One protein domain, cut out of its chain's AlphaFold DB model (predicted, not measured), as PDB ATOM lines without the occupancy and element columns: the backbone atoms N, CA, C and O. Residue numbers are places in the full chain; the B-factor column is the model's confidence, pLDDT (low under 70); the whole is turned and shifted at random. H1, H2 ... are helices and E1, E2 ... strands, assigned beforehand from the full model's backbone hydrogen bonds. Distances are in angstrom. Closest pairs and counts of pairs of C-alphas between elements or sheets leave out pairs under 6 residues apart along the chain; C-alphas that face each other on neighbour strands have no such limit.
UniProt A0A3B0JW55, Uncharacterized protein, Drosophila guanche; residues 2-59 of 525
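Overview. This is residues 2 to 59 of the 525 residues of an uncharacterized protein of Drosophila guanche (UniProt A0A3B0JW55). There is little regular structure: a small sheet of three strands at one end, and a long loop within residues 5 to 35 that runs out to Ala 27 and folds back into E2. Of 58 printed residues, 19 are in named elements, E1, E2, E3 and H1 along the chain; the class is mixed, and the sheet, E1 E3 E2, is antiparallel. The whole is only just loose, close to compact, with radius of gyration of the C-alphas 12.5 A, and spans 37 by 23 by 17 A.

Along the chain. E3, residues 46 to 51, is 15.5 A long. E2, residues 36 to 41, is 13.4 A. E1, residues 2 to 4, begins at C-alpha 2 (36.623, 48.128, -36.258) and is 6.8 A. H1, residues 53 to 56, is 5.0 A and ends at C-alpha 56 (27.633, 42.889, -32.593).

Arrangement. E2 and E3 form an antiparallel hairpin, 147 degrees; N 50 and O 37 are within hydrogen-bond range, 2.7 A. E1 and E3 are antiparallel, 136 degrees; N 3 and O 51 are within hydrogen-bond range, 2.8 A. Residues 2 to 3 also pair antiparallel with residues 10 to 11. H1, too short for an O i to N i+4 pair, only grazes the sheet with residues 53 to 55.

Size, cuts and confidence. The C-alphas farthest apart, of Ala 27 and Lys 42, are 37.7 A apart. The printed part has no cut; the link E1 to E2 is long. pLDDT is under 70 in residues 15 to 35 and 55 to 59.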
ATOM      1  N   PHE A   2      37.172  48.948 -35.170       93.12
ATOM      2  CA  PHE A   2      36.623  48.128 -36.258       93.12
ATOM      3  C   PHE A   2      37.504  46.915 -36.583       93.12
ATOM      4  O   PHE A   2      38.727  47.045 -36.598       93.12
ATOM      5  N   GLY A   3      36.908  45.757 -36.870       94.12
ATOM      6  CA  GLY A   3      37.585  44.529 -37.294       94.12
ATOM      7  C   GLY A   3      37.365  44.240 -38.778       94.12
ATOM      8  O   GLY A   3      36.243  44.328 -39.271       94.12
ATOM      9  N   CYS A   4      38.439  43.914 -39.499       92.38
ATOM     10  CA  CYS A   4      38.373  43.459 -40.887       92.38
ATOM     11  C   CYS A   4      37.548  42.168 -40.982       92.38
ATOM     12  O   CYS A   4      37.933  41.176 -40.378       92.38
ATOM     13  N   THR A   5      36.502  42.129 -41.808       88.50
ATOM     14  CA  THR A   5      35.615  40.952 -41.945       88.50
ATOM     15  C   THR A   5      36.282  39.699 -42.519       88.50
ATOM     16  O   THR A   5      35.649  38.651 -42.592       88.50
ATOM     17  N   ILE A   6      37.532  39.800 -42.978       85.75
ATOM     18  CA  ILE A   6      38.271  38.694 -43.597       85.75
ATOM     19  C   ILE A   6      39.318  38.104 -42.648       85.75
ATOM     20  O   ILE A   6      39.495  36.894 -42.617       85.75
ATOM     21  N   CYS A   7      40.066  38.950 -41.935       92.62
ATOM     22  CA  CYS A   7      41.224  38.516 -41.139       92.62
ATOM     23  C   CYS A   7      41.199  39.013 -39.691       92.62
ATOM     24  O   CYS A   7      42.208  38.906 -38.999       92.62
ATOM     25  N   ASP A   8      40.106  39.656 -39.276       92.00
ATOM     26  CA  ASP A   8      39.902  40.244 -37.949       92.00
ATOM     27  C   ASP A   8      40.947  41.278 -37.504       92.00
ATOM     28  O   ASP A   8      40.962  41.707 -36.348       92.00
ATOM     29  N   HIS A   9      41.797  41.761 -38.420       95.31
ATOM     30  CA  HIS A   9      42.725  42.848 -38.129       95.31
ATOM     31  C   HIS A   9      41.955  44.085 -37.654       95.31
ATOM     32  O   HIS A   9      41.060  44.577 -38.349       95.31
ATOM     33  N   ARG A  10      42.308  44.586 -36.466       94.62
ATOM     34  CA  ARG A  10      41.584  45.666 -35.792       94.62
ATOM     35  C   ARG A  10      42.196  47.031 -36.088       94.62
ATOM     36  O   ARG A  10      43.411  47.198 -36.051       94.62
ATOM     37  N   LYS A  11      41.342  48.027 -36.313       94.50
ATOM     38  CA  LYS A  11      41.711  49.441 -36.425       94.50
ATOM     39  C   LYS A  11      40.912  50.271 -35.427       94.50
ATOM     40  O   LYS A  11      39.691  50.159 -35.339       94.50
ATOM     41  N   SER A  12      41.600  51.119 -34.671       89.81
ATOM     42  CA  SER A  12      40.960  52.076 -33.761       89.81
ATOM     43  C   SER A  12      40.300  53.230 -34.517       89.81
ATOM     44  O   SER A  12      39.241  53.684 -34.102       89.81
ATOM     45  N   VAL A  13      40.886  53.647 -35.644       87.69
ATOM     46  CA  VAL A  13      40.413  54.753 -36.486       87.69
ATOM     47  C   VAL A  13      40.419  54.312 -37.952       87.69
ATOM     48  O   VAL A  13      41.391  53.721 -38.430       87.69
ATOM     49  N   LEU A  14      39.327  54.583 -38.665       82.50
ATOM     50  CA  LEU A  14      39.243  54.436 -40.115       82.50
ATOM     51  C   LEU A  14      39.358  55.837 -40.727       82.50
ATOM     52  O   LEU A  14      38.614  56.733 -40.351       82.50
ATOM     53  N   ASN A  15      40.322  56.038 -41.630       68.81
ATOM     54  CA  ASN A  15      40.676  57.356 -42.194       68.81
ATOM     55  C   ASN A  15      39.634  57.951 -43.166       68.81
ATOM     56  O   ASN A  15      39.933  58.910 -43.869       68.81
ATOM     57  N   THR A  16      38.430  57.394 -43.232       59.19
ATOM     58  CA  THR A  16      37.363  57.841 -44.128       59.19
ATOM     59  C   THR A  16      36.086  58.047 -43.322       59.19
ATOM     60  O   THR A  16      35.754  57.234 -42.458       59.19
ATOM     61  N   GLN A  17      35.374  59.151 -43.588       47.66
ATOM     62  CA  GLN A  17      33.979  59.293 -43.161       47.66
ATOM     63  C   GLN A  17      33.188  58.065 -43.632       47.66
ATOM     64  O   GLN A  17      33.575  57.454 -44.631       47.66
ATOM     65  N   PRO A  18      32.114  57.675 -42.931       45.94
ATOM     66  CA  PRO A  18      31.345  56.510 -43.316       45.94
ATOM     67  C   PRO A  18      30.842  56.617 -44.767       45.94
ATOM     68  O   PRO A  18      29.939  57.394 -45.050       45.94
ATOM     69  N   GLU A  19      31.457  55.876 -45.696       43.47
ATOM     70  CA  GLU A  19      31.125  55.925 -47.134       43.47
ATOM     71  C   GLU A  19      29.962  54.993 -47.518       43.47
ATOM     72  O   GLU A  19      29.438  55.096 -48.626       43.47
ATOM     73  N   PHE A  20      29.552  54.085 -46.624       49.78
ATOM     74  CA  PHE A  20      28.569  53.044 -46.921       49.78
ATOM     75  C   PHE A  20      27.574  52.868 -45.770       49.78
ATOM     76  O   PHE A  20      27.962  52.810 -44.607       49.78
ATOM     77  N   GLU A  21      26.296  52.725 -46.120       40.25
ATOM     78  CA  GLU A  21      25.217  52.311 -45.225       40.25
ATOM     79  C   GLU A  21      24.576  51.052 -45.829       40.25
ATOM     80  O   GLU A  21      23.924  51.114 -46.873       40.25
ATOM     81  N   LEU A  22      24.812  49.886 -45.220       42.88
ATOM     82  CA  LEU A  22      24.197  48.631 -45.651       42.88
ATOM     83  C   LEU A  22      22.879  48.448 -44.886       42.88
ATOM     84  O   LEU A  22      22.874  47.943 -43.768       42.88
ATOM     85  N   ARG A  23      21.755  48.861 -45.480       41.25
ATOM     86  CA  ARG A  23      20.422  48.618 -44.908       41.25
ATOM     87  C   ARG A  23      19.888  47.268 -45.381       41.25
ATOM     88  O   ARG A  23      19.608  47.107 -46.567       41.25
ATOM     89  N   ARG A  24      19.707  46.316 -44.463       40.28
ATOM     90  CA  ARG A  24      18.817  45.165 -44.687       40.28
ATOM     91  C   ARG A  24      17.379  45.624 -44.463       40.28
ATOM     92  O   ARG A  24      17.096  46.265 -43.460       40.28
ATOM     93  N   LEU A  25      16.466  45.309 -45.378       36.09
ATOM     94  CA  LEU A  25      15.045  45.643 -45.241       36.09
ATOM     95  C   LEU A  25      14.190  44.394 -45.475       36.09
ATOM     96  O   LEU A  25      13.797  44.140 -46.609       36.09
ATOM     97  N   ARG A  26      13.842  43.660 -44.402       45.62
ATOM     98  CA  ARG A  26      12.623  42.825 -44.330       45.62
ATOM     99  C   ARG A  26      12.059  42.689 -42.907       45.62
ATOM    100  O   ARG A  26      12.718  42.951 -41.913       45.62
ATOM    101  N   ALA A  27      10.780  42.312 -42.878       40.34
ATOM    102  CA  ALA A  27       9.754  42.570 -41.868       40.34
ATOM    103  C   ALA A  27       9.738  41.671 -40.610       40.34
ATOM    104  O   ALA A  27       8.657  41.405 -40.091       40.34
ATOM    105  N   ASN A  28      10.885  41.221 -40.093       42.41
ATOM    106  CA  ASN A  28      10.930  40.508 -38.808       42.41
ATOM    107  C   ASN A  28      11.725  41.307 -37.771       42.41
ATOM    108  O   ASN A  28      12.868  41.687 -37.994       42.41
ATOM    109  N   THR A  29      11.097  41.562 -36.626       46.66
ATOM    110  CA  THR A  29      11.458  42.574 -35.619       46.66
ATOM    111  C   THR A  29      12.728  42.300 -34.802       46.66
ATOM    112  O   THR A  29      12.980  43.037 -33.858       46.66
ATOM    113  N   ASN A  30      13.538  41.291 -35.143       46.03
ATOM    114  CA  ASN A  30      14.646  40.824 -34.295       46.03
ATOM    115  C   ASN A  30      15.994  40.626 -35.021       46.03
ATOM    116  O   ASN A  30      16.842  39.900 -34.504       46.03
ATOM    117  N   GLU A  31      16.234  41.234 -36.187       50.50
ATOM    118  CA  GLU A  31      17.555  41.149 -36.836       50.50
ATOM    119  C   GLU A  31      18.401  42.418 -36.676       50.50
ATOM    120  O   GLU A  31      17.923  43.544 -36.780       50.50
ATOM    121  N   MET A  32      19.683  42.185 -36.390       50.16
ATOM    122  CA  MET A  32      20.680  43.172 -35.991       50.16
ATOM    123  C   MET A  32      21.221  43.938 -37.209       50.16
ATOM    124  O   MET A  32      21.697  43.333 -38.172       50.16
ATOM    125  N   GLU A  33      21.165  45.269 -37.173       53.66
ATOM    126  CA  GLU A  33      21.791  46.134 -38.179       53.66
ATOM    127  C   GLU A  33      23.318  46.107 -38.010       53.66
ATOM    128  O   GLU A  33      23.839  46.468 -36.956       53.66
ATOM    129  N   ILE A  34      24.056  45.676 -39.040       58.00
ATOM    130  CA  ILE A  34      25.524  45.632 -38.993       58.00
ATOM    131  C   ILE A  34      26.082  46.878 -39.676       58.00
ATOM    132  O   ILE A  34      26.095  46.984 -40.904       58.00
ATOM    133  N   TYR A  35      26.609  47.795 -38.870       69.25
ATOM    134  CA  TYR A  35      27.311  48.982 -39.343       69.25
ATOM    135  C   TYR A  35      28.793  48.665 -39.598       69.25
ATOM    136  O   TYR A  35      29.503  48.106 -38.755       69.25
ATOM    137  N   GLY A  36      29.288  49.019 -40.785       82.12
ATOM    138  CA  GLY A  36      30.687  48.810 -41.147       82.12
ATOM    139  C   GLY A  36      31.147  49.679 -42.309       82.12
ATOM    140  O   GLY A  36      30.346  50.314 -42.988       82.12
ATOM    141  N   LEU A  37      32.463  49.725 -42.510       84.56
ATOM    142  CA  LEU A  37      33.149  50.670 -43.385       84.56
ATOM    143  C   LEU A  37      34.187  49.986 -44.265       84.56
ATOM    144  O   LEU A  37      34.992  49.190 -43.791       84.56
ATOM    145  N   SER A  38      34.220  50.332 -45.548       84.38
ATOM    146  CA  SER A  38      35.264  49.853 -46.456       84.38
ATOM    147  C   SER A  38      36.564  50.617 -46.209       84.38
ATOM    148  O   SER A  38      36.603  51.843 -46.270       84.38
ATOM    149  N   ASN A  39      37.653  49.904 -45.920       89.81
ATOM    150  CA  ASN A  39      38.976  50.499 -45.731       89.81
ATOM    151  C   ASN A  39      40.072  49.510 -46.166       89.81
ATOM    152  O   ASN A  39      39.837  48.309 -46.272       89.81
ATOM    153  N   TYR A  40      41.290  49.987 -46.420       89.31
ATOM    154  CA  TYR A  40      42.411  49.123 -46.798       89.31
ATOM    155  C   TYR A  40      42.935  48.331 -45.592       89.31
ATOM    156  O   TYR A  40      43.447  48.914 -44.633       89.31
ATOM    157  N   CYS A  41      42.841  47.004 -45.617       93.00
ATOM    158  CA  CYS A  41      43.406  46.155 -44.573       93.00
ATOM    159  C   CYS A  41      44.881  45.861 -44.855       93.00
ATOM    160  O   CYS A  41      45.206  45.270 -45.881       93.00
ATOM    161  N   LYS A  42      45.771  46.223 -43.918       91.06
ATOM    162  CA  LYS A  42      47.214  45.957 -44.038       91.06
ATOM    163  C   LYS A  42      47.524  44.458 -44.083       91.06
ATOM    164  O   LYS A  42      48.392  44.055 -44.843       91.06
ATOM    165  N   ASN A  43      46.782  43.645 -43.327       94.12
ATOM    166  CA  ASN A  43      46.971  42.194 -43.309       94.12
ATOM    167  C   ASN A  43      46.495  41.529 -44.606       94.12
ATOM    168  O   ASN A  43      47.185  40.666 -45.130       94.12
ATOM    169  N   CYS A  44      45.342  41.934 -45.151       82.38
ATOM    170  CA  CYS A  44      44.845  41.367 -46.411       82.38
ATOM    171  C   CYS A  44      45.447  42.020 -47.662       82.38
ATOM    172  O   CYS A  44      45.155  41.571 -48.766       82.38
ATOM    173  N   GLN A  45      46.183  43.121 -47.497       89.81
ATOM    174  CA  GLN A  45      46.708  43.973 -48.566       89.81
ATOM    175  C   GLN A  45      45.666  44.392 -49.627       89.81
ATOM    176  O   GLN A  45      46.002  44.651 -50.783       89.81
ATOM    177  N   ARG A  46      44.391  44.512 -49.233       78.44
ATOM    178  CA  ARG A  46      43.260  44.885 -50.101       78.44
ATOM    179  C   ARG A  46      42.222  45.706 -49.341       78.44
ATOM    180  O   ARG A  46      42.207  45.705 -48.109       78.44
ATOM    181  N   VAL A  47      41.346  46.403 -50.067       82.06
ATOM    182  CA  VAL A  47      40.173  47.059 -49.469       82.06
ATOM    183  C   VAL A  47      39.210  45.981 -48.980       82.06
ATOM    184  O   VAL A  47      38.823  45.094 -49.736       82.06
ATOM    185  N   THR A  48      38.861  46.035 -47.701       86.25
ATOM    186  CA  THR A  48      37.945  45.101 -47.040       86.25
ATOM    187  C   THR A  48      36.902  45.875 -46.256       86.25
ATOM    188  O   THR A  48      37.123  47.028 -45.889       86.25
ATOM    189  N   PHE A  49      35.794  45.222 -45.931       89.19
ATOM    190  CA  PHE A  49      34.813  45.777 -45.014       89.19
ATOM    191  C   PHE A  49      35.303  45.623 -43.566       89.19
ATOM    192  O   PHE A  49      35.888  44.603 -43.203       89.19
ATOM    193  N   PHE A  50      35.118  46.656 -42.757       92.31
ATOM    194  CA  PHE A  50      35.494  46.710 -41.351       92.31
ATOM    195  C   PHE A  50      34.231  46.934 -40.522       92.31
ATOM    196  O   PHE A  50      33.598  47.975 -40.655       92.31
ATOM    197  N   VAL A  51      33.866  45.985 -39.668       92.62
ATOM    198  CA  VAL A  51      32.670  46.075 -38.809       92.62
ATOM    199  C   VAL A  51      33.069  46.450 -37.392       92.62
ATOM    200  O   VAL A  51      34.140  46.058 -36.928       92.62
ATOM    201  N   ASN A  52      32.246  47.226 -36.696       90.44
ATOM    202  CA  ASN A  52      32.466  47.468 -35.276       90.44
ATOM    203  C   ASN A  52      31.952  46.241 -34.496       90.44
ATOM    204  O   ASN A  52      30.749  46.002 -34.475       90.44
ATOM    205  N   PRO A  53      32.820  45.441 -33.854       79.06
ATOM    206  CA  PRO A  53      32.409  44.242 -33.140       79.06
ATOM    207  C   PRO A  53      31.624  44.561 -31.859       79.06
ATOM    208  O   PRO A  53      31.005  43.660 -31.310       79.06
ATOM    209  N   GLN A  54      31.630  45.817 -31.389       76.00
ATOM    210  CA  GLN A  54      30.769  46.264 -30.287       76.00
ATOM    211  C   GLN A  54      29.305  46.405 -30.723       76.00
ATOM    212  O   GLN A  54      28.411  46.101 -29.944       76.00
ATOM    213  N   ASP A  55      29.057  46.736 -31.993       65.31
ATOM    214  CA  ASP A  55      27.701  46.772 -32.562       65.31
ATOM    215  C   ASP A  55      27.169  45.347 -32.839       65.31
ATOM    216  O   ASP A  55      26.086  45.174 -33.384       65.31
ATOM    217  N   PHE A  56      27.936  44.317 -32.458       60.56
ATOM    218  CA  PHE A  56      27.633  42.889 -32.593       60.56
ATOM    219  C   PHE A  56      27.203  42.234 -31.264       60.56
ATOM    220  O   PHE A  56      26.992  41.020 -31.215       60.56
ATOM    221  N   GLU A  57      27.056  43.007 -30.180       45.81
ATOM    222  CA  GLU A  57      26.538  42.534 -28.885       45.81
ATOM    223  C   GLU A  57      25.001  42.394 -28.896       45.81
ATOM    224  O   GLU A  57      24.269  43.078 -28.187       45.81
ATOM    225  N   GLY A  58      24.495  41.500 -29.748       45.44
ATOM    226  CA  GLY A  58      23.113  41.023 -29.719       45.44
ATOM    227  C   GLY A  58      22.994  39.755 -28.862       45.44
ATOM    228  O   GLY A  58      23.987  39.044 -28.679       45.44
ATOM    229  N   PRO A  59      21.793  39.408 -28.360       38.97
ATOM    230  CA  PRO A  59      21.582  38.280 -27.440       38.97
ATOM    231  C   PRO A  59      21.876  36.885 -28.033       38.97
ATOM    232  O   PRO A  59      21.778  35.883 -27.334       38.97
TER     233      PRO A  59